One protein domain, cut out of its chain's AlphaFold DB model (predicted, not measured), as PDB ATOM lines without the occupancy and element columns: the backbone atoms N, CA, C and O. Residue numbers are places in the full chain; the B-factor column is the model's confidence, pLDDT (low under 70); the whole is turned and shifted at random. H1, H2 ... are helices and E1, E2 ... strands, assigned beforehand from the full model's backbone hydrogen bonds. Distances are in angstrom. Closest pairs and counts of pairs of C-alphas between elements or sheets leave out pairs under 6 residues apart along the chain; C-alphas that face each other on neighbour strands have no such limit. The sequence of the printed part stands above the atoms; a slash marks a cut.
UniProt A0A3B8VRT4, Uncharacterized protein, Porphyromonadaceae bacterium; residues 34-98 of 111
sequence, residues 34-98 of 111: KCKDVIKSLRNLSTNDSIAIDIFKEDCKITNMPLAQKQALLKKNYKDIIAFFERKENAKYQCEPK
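This is residues 34 to 98 of the 111 residues of an uncharacterized protein of Porphyromonadaceae bacterium (UniProt A0A3B8VRT4). Three crossed helices, H1, H2 and H4, each touching the other two, make a triangle, with a short two-stranded antiparallel ribbon, E1 and E2, beside it and H3 near H4. The printed part has 65 residues, mostly helix, in the order H1, H2, E1, H3, H4, E2. It is compact, radius of gyration of the C-alphas 10.6 A, spanning 31 by 22 by 21 A.

Start at H1, residues 35 to 45, which touches H2, residues 49 to 59, at a steep tilt of 57 degrees, closest at C-alphas Leu 42 and Ala 52, 5.0 A. H4, residues 78 to 86, touches H1 closest at C-alphas Lys 36 and Phe 85, 5.2 A. H3, residues 67 to 74, is apart from H1. Between E1, residues 60 to 63, and E2, residues 94 to 97, find N 61 and O 96, 2.7 A. Every helix O i to N i+4 pair is within hydrogen-bond range.

Find C-alpha 35 at (3.103, 26.302, -37.926); H1 runs 15.2 A, H2 15.3 A, H4 12.5 A. E2 ends at C-alpha 97, (-5.233, 19.820, -40.516).

The farthest C-alphas, Thr 47 and Pro 66, are 30.7 A apart. The printed part has no cut and no long link, and no printed residue is under 70 pLDDT.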
ATOM      1  N   LYS A  34       1.362  25.385 -33.599       95.94
ATOM      2  CA  LYS A  34       2.151  26.463 -34.219       95.94
ATOM      3  C   LYS A  34       2.757  25.972 -35.527       95.94
ATOM      4  O   LYS A  34       3.464  24.967 -35.533       95.94
ATOM      5  N   CYS A  35       2.595  26.726 -36.615       96.44
ATOM      6  CA  CYS A  35       3.103  26.302 -37.926       96.44
ATOM      7  C   CYS A  35       4.614  26.029 -37.926       96.44
ATOM      8  O   CYS A  35       5.076  25.125 -38.616       96.44
ATOM      9  N   LYS A  36       5.385  26.770 -37.119       96.50
ATOM     10  CA  LYS A  36       6.818  26.515 -36.919       96.50
ATOM     11  C   LYS A  36       7.083  25.109 -36.373       96.50
ATOM     12  O   LYS A  36       7.980  24.423 -36.860       96.50
ATOM     13  N   ASP A  37       6.312  24.691 -35.377       96.06
ATOM     14  CA  ASP A  37       6.483  23.408 -34.696       96.06
ATOM     15  C   ASP A  37       5.949  22.253 -35.555       96.06
ATOM     16  O   ASP A  37       6.585  21.198 -35.629       96.06
ATOM     17  N   VAL A  38       4.856  22.482 -36.294       95.62
ATOM     18  CA  VAL A  38       4.351  21.559 -37.323       95.62
ATOM     19  C   VAL A  38       5.419  21.327 -38.391       95.62
ATOM     20  O   VAL A  38       5.834  20.191 -38.595       95.62
ATOM     21  N   ILE A  39       5.957  22.385 -39.011       96.00
ATOM     22  CA  ILE A  39       7.017  22.261 -40.028       96.00
ATOM     23  C   ILE A  39       8.244  21.543 -39.462       96.00
ATOM     24  O   ILE A  39       8.796  20.669 -40.122       96.00
ATOM     25  N   LYS A  40       8.667  21.862 -38.233       95.88
ATOM     26  CA  LYS A  40       9.788  21.171 -37.580       95.88
ATOM     27  C   LYS A  40       9.518  19.671 -37.424       95.88
ATOM     28  O   LYS A  40      10.401  18.864 -37.695       95.88
ATOM     29  N   SER A  41       8.307  19.300 -37.024       94.88
ATOM     30  CA  SER A  41       7.908  17.898 -36.875       94.88
ATOM     31  C   SER A  41       7.878  17.177 -38.223       94.88
ATOM     32  O   SER A  41       8.440  16.093 -38.343       94.88
ATOM     33  N   LEU A  42       7.318  17.810 -39.260       94.06
ATOM     34  CA  LEU A  42       7.306  17.281 -40.627       94.06
ATOM     35  C   LEU A  42       8.719  17.038 -41.157       94.06
ATOM     36  O   LEU A  42       8.984  15.989 -41.739       94.06
ATOM     37  N   ARG A  43       9.643  17.972 -40.916       95.25
ATOM     38  CA  ARG A  43      11.053  17.844 -41.313       95.25
ATOM     39  C   ARG A  43      11.761  16.703 -40.589       95.25
ATOM     40  O   ARG A  43      12.531  15.991 -41.214       95.25
ATOM     41  N   ASN A  44      11.474  16.499 -39.304       94.19
ATOM     42  CA  ASN A  44      12.049  15.394 -38.532       94.19
ATOM     43  C   ASN A  44      11.528  14.016 -38.974       94.19
ATOM     44  O   ASN A  44      12.221  13.021 -38.783       94.19
ATOM     45  N   LEU A  45      10.308  13.950 -39.513       89.81
ATOM     46  CA  LEU A  45       9.666  12.708 -39.956       89.81
ATOM     47  C   LEU A  45       9.899  12.398 -41.442       89.81
ATOM     48  O   LEU A  45       9.718  11.257 -41.863       89.81
ATOM     49  N   SER A  46      10.277  13.397 -42.239       88.88
ATOM     50  CA  SER A  46      10.458  13.262 -43.687       88.88
ATOM     51  C   SER A  46      11.916  13.016 -44.062       88.88
ATOM     52  O   SER A  46      12.838  13.491 -43.408       88.88
ATOM     53  N   THR A  47      12.134  12.352 -45.196       87.56
ATOM     54  CA  THR A  47      13.477  12.091 -45.744       87.56
ATOM     55  C   THR A  47      14.198  13.365 -46.198       87.56
ATOM     56  O   THR A  47      15.424  13.389 -46.264       87.56
ATOM     57  N   ASN A  48      13.459  14.425 -46.550       94.44
ATOM     58  CA  ASN A  48      14.025  15.733 -46.872       94.44
ATOM     59  C   ASN A  48      13.027  16.884 -46.646       94.44
ATOM     60  O   ASN A  48      11.813  16.685 -46.548       94.44
ATOM     61  N   ASP A  49      13.566  18.105 -46.628       96.81
ATOM     62  CA  ASP A  49      12.818  19.341 -46.382       96.81
ATOM     63  C   ASP A  49      11.797  19.679 -47.483       96.81
ATOM     64  O   ASP A  49      10.797  20.334 -47.196       96.81
ATOM     65  N   SER A  50      12.016  19.252 -48.732       97.06
ATOM     66  CA  SER A  50      11.054  19.508 -49.814       97.06
ATOM     67  C   SER A  50       9.765  18.729 -49.582       97.06
ATOM     68  O   SER A  50       8.695  19.326 -49.570       97.06
ATOM     69  N   ILE A  51       9.883  17.428 -49.304       95.81
ATOM     70  CA  ILE A  51       8.747  16.541 -49.019       95.81
ATOM     71  C   ILE A  51       7.981  17.040 -47.793       95.81
ATOM     72  O   ILE A  51       6.757  17.133 -47.827       95.81
ATOM     73  N   ALA A  52       8.692  17.436 -46.733       95.50
ATOM     74  CA  ALA A  52       8.064  17.990 -45.536       95.50
ATOM     75  C   ALA A  52       7.189  19.216 -45.853       95.50
ATOM     76  O   ALA A  52       6.089  19.360 -45.317       95.50
ATOM     77  N   ILE A  53       7.664  20.105 -46.731       97.50
ATOM     78  CA  ILE A  53       6.912  21.297 -47.126       97.50
ATOM     79  C   ILE A  53       5.795  20.983 -48.124       97.50
ATOM     80  O   ILE A  53       4.761  21.649 -48.084       97.50
ATOM     81  N   ASP A  54       5.948  19.978 -48.979       96.00
ATOM     82  CA  ASP A  54       4.864  19.537 -49.856       96.00
ATOM     83  C   ASP A  54       3.701  18.976 -49.026       96.00
ATOM     84  O   ASP A  54       2.570  19.435 -49.179       96.00
ATOM     85  N   ILE A  55       3.987  18.135 -48.027       93.50
ATOM     86  CA  ILE A  55       2.966  17.652 -47.089       93.50
ATOM     87  C   ILE A  55       2.330  18.812 -46.314       93.50
ATOM     88  O   ILE A  55       1.108  18.902 -46.199       93.50
ATOM     89  N   PHE A  56       3.134  19.757 -45.820       95.12
ATOM     90  CA  PHE A  56       2.612  20.969 -45.187       95.12
ATOM     91  C   PHE A  56       1.629  21.717 -46.103       95.12
ATOM     92  O   PHE A  56       0.547  22.116 -45.672       95.12
ATOM     93  N   LYS A  57       1.986  21.909 -47.377       95.25
ATOM     94  CA  LYS A  57       1.143  22.601 -48.359       95.25
ATOM     95  C   LYS A  57      -0.139  21.839 -48.642       95.25
ATOM     96  O   LYS A  57      -1.162  22.488 -48.860       95.25
ATOM     97  N   GLU A  58      -0.098  20.513 -48.671       93.31
ATOM     98  CA  GLU A  58      -1.240  19.659 -48.989       93.31
ATOM     99  C   GLU A  58      -2.195  19.509 -47.810       93.31
ATOM    100  O   GLU A  58      -3.393  19.752 -47.980       93.31
ATOM    101  N   ASP A  59      -1.668  19.253 -46.617       92.38
ATOM    102  CA  ASP A  59      -2.448  18.780 -45.476       92.38
ATOM    103  C   ASP A  59      -2.635  19.814 -44.366       92.38
ATOM    104  O   ASP A  59      -3.533  19.646 -43.542       92.38
ATOM    105  N   CYS A  60      -1.878  20.918 -44.356       93.19
ATOM    106  CA  CYS A  60      -2.029  21.972 -43.348       93.19
ATOM    107  C   CYS A  60      -2.766  23.207 -43.887       93.19
ATOM    108  O   CYS A  60      -2.555  23.696 -45.001       93.19
ATOM    109  N   LYS A  61      -3.627  23.770 -43.048       94.44
ATOM    110  CA  LYS A  61      -4.265  25.072 -43.206       94.44
ATOM    111  C   LYS A  61      -3.596  26.046 -42.247       94.44
ATOM    112  O   LYS A  61      -3.663  25.862 -41.041       94.44
ATOM    113  N   ILE A  62      -3.021  27.121 -42.777       96.19
ATOM    114  CA  ILE A  62      -2.524  28.226 -41.949       96.19
ATOM    115  C   ILE A  62      -3.706  29.111 -41.544       96.19
ATOM    116  O   ILE A  62      -4.443  29.596 -42.413       96.19
ATOM    117  N   THR A  63      -3.868  29.352 -40.249       93.75
ATOM    118  CA  THR A  63      -4.860  30.269 -39.683       93.75
ATOM    119  C   THR A  63      -4.218  31.593 -39.263       93.75
ATOM    120  O   THR A  63      -2.996  31.717 -39.136       93.75
ATOM    121  N   ASN A  64      -5.047  32.634 -39.121       90.31
ATOM    122  CA  ASN A  64      -4.626  33.994 -38.757       90.31
ATOM    123  C   ASN A  64      -3.599  34.642 -39.712       90.31
ATOM    124  O   ASN A  64      -2.887  35.565 -39.322       90.31
ATOM    125  N   MET A  65      -3.535  34.190 -40.970       96.19
ATOM    126  CA  MET A  65      -2.717  34.784 -42.030       96.19
ATOM    127  C   MET A  65      -3.614  35.388 -43.126       96.19
ATOM    128  O   MET A  65      -4.490  34.682 -43.634       96.19
ATOM    129  N   PRO A  66      -3.391  36.652 -43.541       96.00
ATOM    130  CA  PRO A  66      -4.097  37.256 -44.670       96.00
ATOM    131  C   PRO A  66      -4.012  36.392 -45.933       96.00
ATOM    132  O   PRO A  66      -2.949  35.858 -46.260       96.00
ATOM    133  N   LEU A  67      -5.116  36.282 -46.683       94.69
ATOM    134  CA  LEU A  67      -5.201  35.392 -47.849       94.69
ATOM    135  C   LEU A  67      -4.107  35.678 -48.888       94.69
ATOM    136  O   LEU A  67      -3.457  34.741 -49.350       94.69
ATOM    137  N   ALA A  68      -3.873  36.952 -49.211       96.12
ATOM    138  CA  ALA A  68      -2.845  37.359 -50.168       96.12
ATOM    139  C   ALA A  68      -1.437  36.941 -49.710       96.12
ATOM    140  O   ALA A  68      -0.665  36.382 -50.489       96.12
ATOM    141  N   GLN A  69      -1.125  37.131 -48.422       96.31
ATOM    142  CA  GLN A  69       0.150  36.710 -47.841       96.31
ATOM    143  C   GLN A  69       0.303  35.188 -47.881       96.31
ATOM    144  O   GLN A  69       1.358  34.691 -48.271       96.31
ATOM    145  N   LYS A  70      -0.755  34.445 -47.541       96.38
ATOM    146  CA  LYS A  70      -0.767  32.982 -47.610       96.38
ATOM    147  C   LYS A  70      -0.513  32.489 -49.032       96.38
ATOM    148  O   LYS A  70       0.347  31.641 -49.241       96.38
ATOM    149  N   GLN A  71      -1.221  33.033 -50.019       95.94
ATOM    150  CA  GLN A  71      -1.035  32.664 -51.424       95.94
ATOM    151  C   GLN A  71       0.381  32.980 -51.916       95.94
ATOM    152  O   GLN A  71       0.978  32.162 -52.612       95.94
ATOM    153  N   ALA A  72       0.936  34.134 -51.538       97.12
ATOM    154  CA  ALA A  72       2.309  34.494 -51.876       97.12
ATOM    155  C   ALA A  72       3.330  33.550 -51.219       97.12
ATOM    156  O   ALA A  72       4.273  33.120 -51.876       97.12
ATOM    157  N   LEU A  73       3.127  33.194 -49.946       97.38
ATOM    158  CA  LEU A  73       4.000  32.288 -49.202       97.38
ATOM    159  C   LEU A  73       4.010  30.879 -49.806       97.38
ATOM    160  O   LEU A  73       5.081  30.322 -50.024       97.38
ATOM    161  N   LEU A  74       2.841  30.314 -50.119       95.94
ATOM    162  CA  LEU A  74       2.729  28.938 -50.624       95.94
ATOM    163  C   LEU A  74       3.311  28.754 -52.038       95.94
ATOM    164  O   LEU A  74       3.652  27.631 -52.411       95.94
ATOM    165  N   LYS A  75       3.475  29.842 -52.802       96.88
ATOM    166  CA  LYS A  75       4.168  29.846 -54.104       96.88
ATOM    167  C   LYS A  75       5.694  29.807 -53.985       96.88
ATOM    168  O   LYS A  75       6.366  29.584 -54.987       96.88
ATOM    169  N   LYS A  76       6.252  30.045 -52.797       97.50
ATOM    170  CA  LYS A  76       7.701  30.023 -52.591       97.50
ATOM    171  C   LYS A  76       8.249  28.592 -52.563       97.50
ATOM    172  O   LYS A  76       7.513  27.615 -52.366       97.50
ATOM    173  N   ASN A  77       9.564  28.482 -52.753       97.75
ATOM    174  CA  ASN A  77      10.284  27.224 -52.575       97.75
ATOM    175  C   ASN A  77      10.307  26.810 -51.089       97.75
ATOM    176  O   ASN A  77      10.017  27.609 -50.195       97.75
ATOM    177  N   TYR A  78      10.659  25.549 -50.828       97.81
ATOM    178  CA  TYR A  78      10.636  24.989 -49.476       97.81
ATOM    179  C   TYR A  78      11.558  25.732 -48.494       97.81
ATOM    180  O   TYR A  78      11.161  25.963 -47.353       97.81
ATOM    181  N   LYS A  79      12.741  26.186 -48.935       98.12
ATOM    182  CA  LYS A  79      13.703  26.906 -48.082       98.12
ATOM    183  C   LYS A  79      13.133  28.231 -47.592       98.12
ATOM    184  O   LYS A  79      13.210  28.535 -46.405       98.12
ATOM    185  N   ASP A  80      12.507  28.988 -48.486       98.38
ATOM    186  CA  ASP A  80      11.915  30.281 -48.151       98.38
ATOM    187  C   ASP A  80      10.710  30.150 -47.215       98.38
ATOM    188  O   ASP A  80      10.476  31.025 -46.380       98.38
ATOM    189  N   ILE A  81       9.938  29.067 -47.344       98.19
ATOM    190  CA  ILE A  81       8.811  28.779 -46.448       98.19
ATOM    191  C   ILE A  81       9.330  28.450 -45.047       98.19
ATOM    192  O   ILE A  81       8.846  29.025 -44.072       98.19
ATOM    193  N   ILE A  82      10.348  27.595 -44.936       98.00
ATOM    194  CA  ILE A  82      10.994  27.276 -43.654       98.00
ATOM    195  C   ILE A  82      11.542  28.557 -43.012       98.00
ATOM    196  O   ILE A  82      11.167  28.902 -41.890       98.00
ATOM    197  N   ALA A  83      12.337  29.324 -43.763       98.12
ATOM    198  CA  ALA A  83      12.934  30.570 -43.292       98.12
ATOM    199  C   ALA A  83      11.887  31.630 -42.911       98.12
ATOM    200  O   ALA A  83      12.155  32.488 -42.073       98.12
ATOM    201  N   PHE A  84      10.690  31.608 -43.507       98.19
ATOM    202  CA  PHE A  84       9.586  32.473 -43.098       98.19
ATOM    203  C   PHE A  84       9.097  32.122 -41.687       98.19
ATOM    204  O   PHE A  84       8.975  33.018 -40.852       98.19
ATOM    205  N   PHE A  85       8.849  30.844 -41.393       97.06
ATOM    206  CA  PHE A  85       8.320  30.412 -40.092       97.06
ATOM    207  C   PHE A  85       9.368  30.341 -38.973       97.06
ATOM    208  O   PHE A  85       9.008  30.290 -37.797       97.06
ATOM    209  N   GLU A  86      10.660  30.387 -39.298       96.69
ATOM    210  CA  GLU A  86      11.723  30.493 -38.294       96.69
ATOM    211  C   GLU A  86      11.788  31.876 -37.626       96.69
ATOM    212  O   GLU A  86      12.230  31.975 -36.474       96.69
ATOM    213  N   ARG A  87      11.292  32.925 -38.301       97.31
ATOM    214  CA  ARG A  87      11.315  34.305 -37.795       97.31
ATOM    215  C   ARG A  87      10.371  34.498 -36.612       97.31
ATOM    216  O   ARG A  87       9.254  33.976 -36.593       97.31
ATOM    217  N   LYS A  88      10.803  35.296 -35.630       95.19
ATOM    218  CA  LYS A  88      10.059  35.520 -34.378       95.19
ATOM    219  C   LYS A  88       8.684  36.147 -34.632       95.19
ATOM    220  O   LYS A  88       7.707  35.735 -34.016       95.19
ATOM    221  N   GLU A  89       8.585  37.076 -35.578       94.75
ATOM    222  CA  GLU A  89       7.350  37.774 -35.948       94.75
ATOM    223  C   GLU A  89       6.273  36.861 -36.565       94.75
ATOM    224  O   GLU A  89       5.082  37.183 -36.525       94.75
ATOM    225  N   ASN A  90       6.676  35.703 -37.096       95.31
ATOM    226  CA  ASN A  90       5.792  34.738 -37.748       95.31
ATOM    227  C   ASN A  90       5.415  33.561 -36.832       95.31
ATOM    228  O   ASN A  90       4.608  32.718 -37.218       95.31
ATOM    229  N   ALA A  91       5.916  33.531 -35.591       92.12
ATOM    230  CA  ALA A  91       5.571  32.511 -34.596       92.12
ATOM    231  C   ALA A  91       4.095  32.554 -34.144       92.12
ATOM    232  O   ALA A  91       3.630  31.642 -33.464       92.12
ATOM    233  N   LYS A  92       3.366  33.615 -34.513       94.50
ATOM    234  CA  LYS A  92       1.934  33.806 -34.239       94.50
ATOM    235  C   LYS A  92       1.006  32.961 -35.119       94.50
ATOM    236  O   LYS A  92      -0.170  32.832 -34.787       94.50
ATOM    237  N   TYR A  93       1.491  32.434 -36.245       96.62
ATOM    238  CA  TYR A  93       0.650  31.670 -37.164       96.62
ATOM    239  C   TYR A  93       0.446  30.242 -36.665       96.62
ATOM    240  O   TYR A  93       1.405  29.534 -36.339       96.62
ATOM    241  N   GLN A  94      -0.817  29.832 -36.645       96.62
ATOM    242  CA  GLN A  94      -1.236  28.491 -36.264       96.62
ATOM    243  C   GLN A  94      -1.570  27.690 -37.519       96.62
ATOM    244  O   GLN A  94      -1.925  28.246 -38.561       96.62
ATOM    245  N   CYS A  95      -1.408  26.385 -37.413       95.62
ATOM    246  CA  CYS A  95      -1.668  25.415 -38.447       95.62
ATOM    247  C   CYS A  95      -2.696  24.422 -37.925       95.62
ATOM    248  O   CYS A  95      -2.640  24.038 -36.767       95.62
ATOM    249  N   GLU A  96      -3.623  24.043 -38.791       93.69
ATOM    250  CA  GLU A  96      -4.662  23.055 -38.525       93.69
ATOM    251  C   GLU A  96      -4.664  22.034 -39.668       93.69
ATOM    252  O   GLU A  96      -4.379  22.404 -40.815       93.69
ATOM    253  N   PRO A  97      -5.053  20.775 -39.434       91.19
ATOM    254  CA  PRO A  97      -5.233  19.820 -40.516       91.19
ATOM    255  C   PRO A  97      -6.371  20.273 -41.450       91.19
ATOM    256  O   PRO A  97      -7.466  20.623 -41.010       91.19
ATOM    257  N   LYS A  98      -6.145  20.253 -42.770       88.75
ATOM    258  CA  LYS A  98      -7.175  20.601 -43.770       88.75
ATOM    259  C   LYS A  98      -8.322  19.605 -43.801       88.75
ATOM    260  O   LYS A  98      -9.454  19.979 -44.104       88.75
TER     261      LYS A  98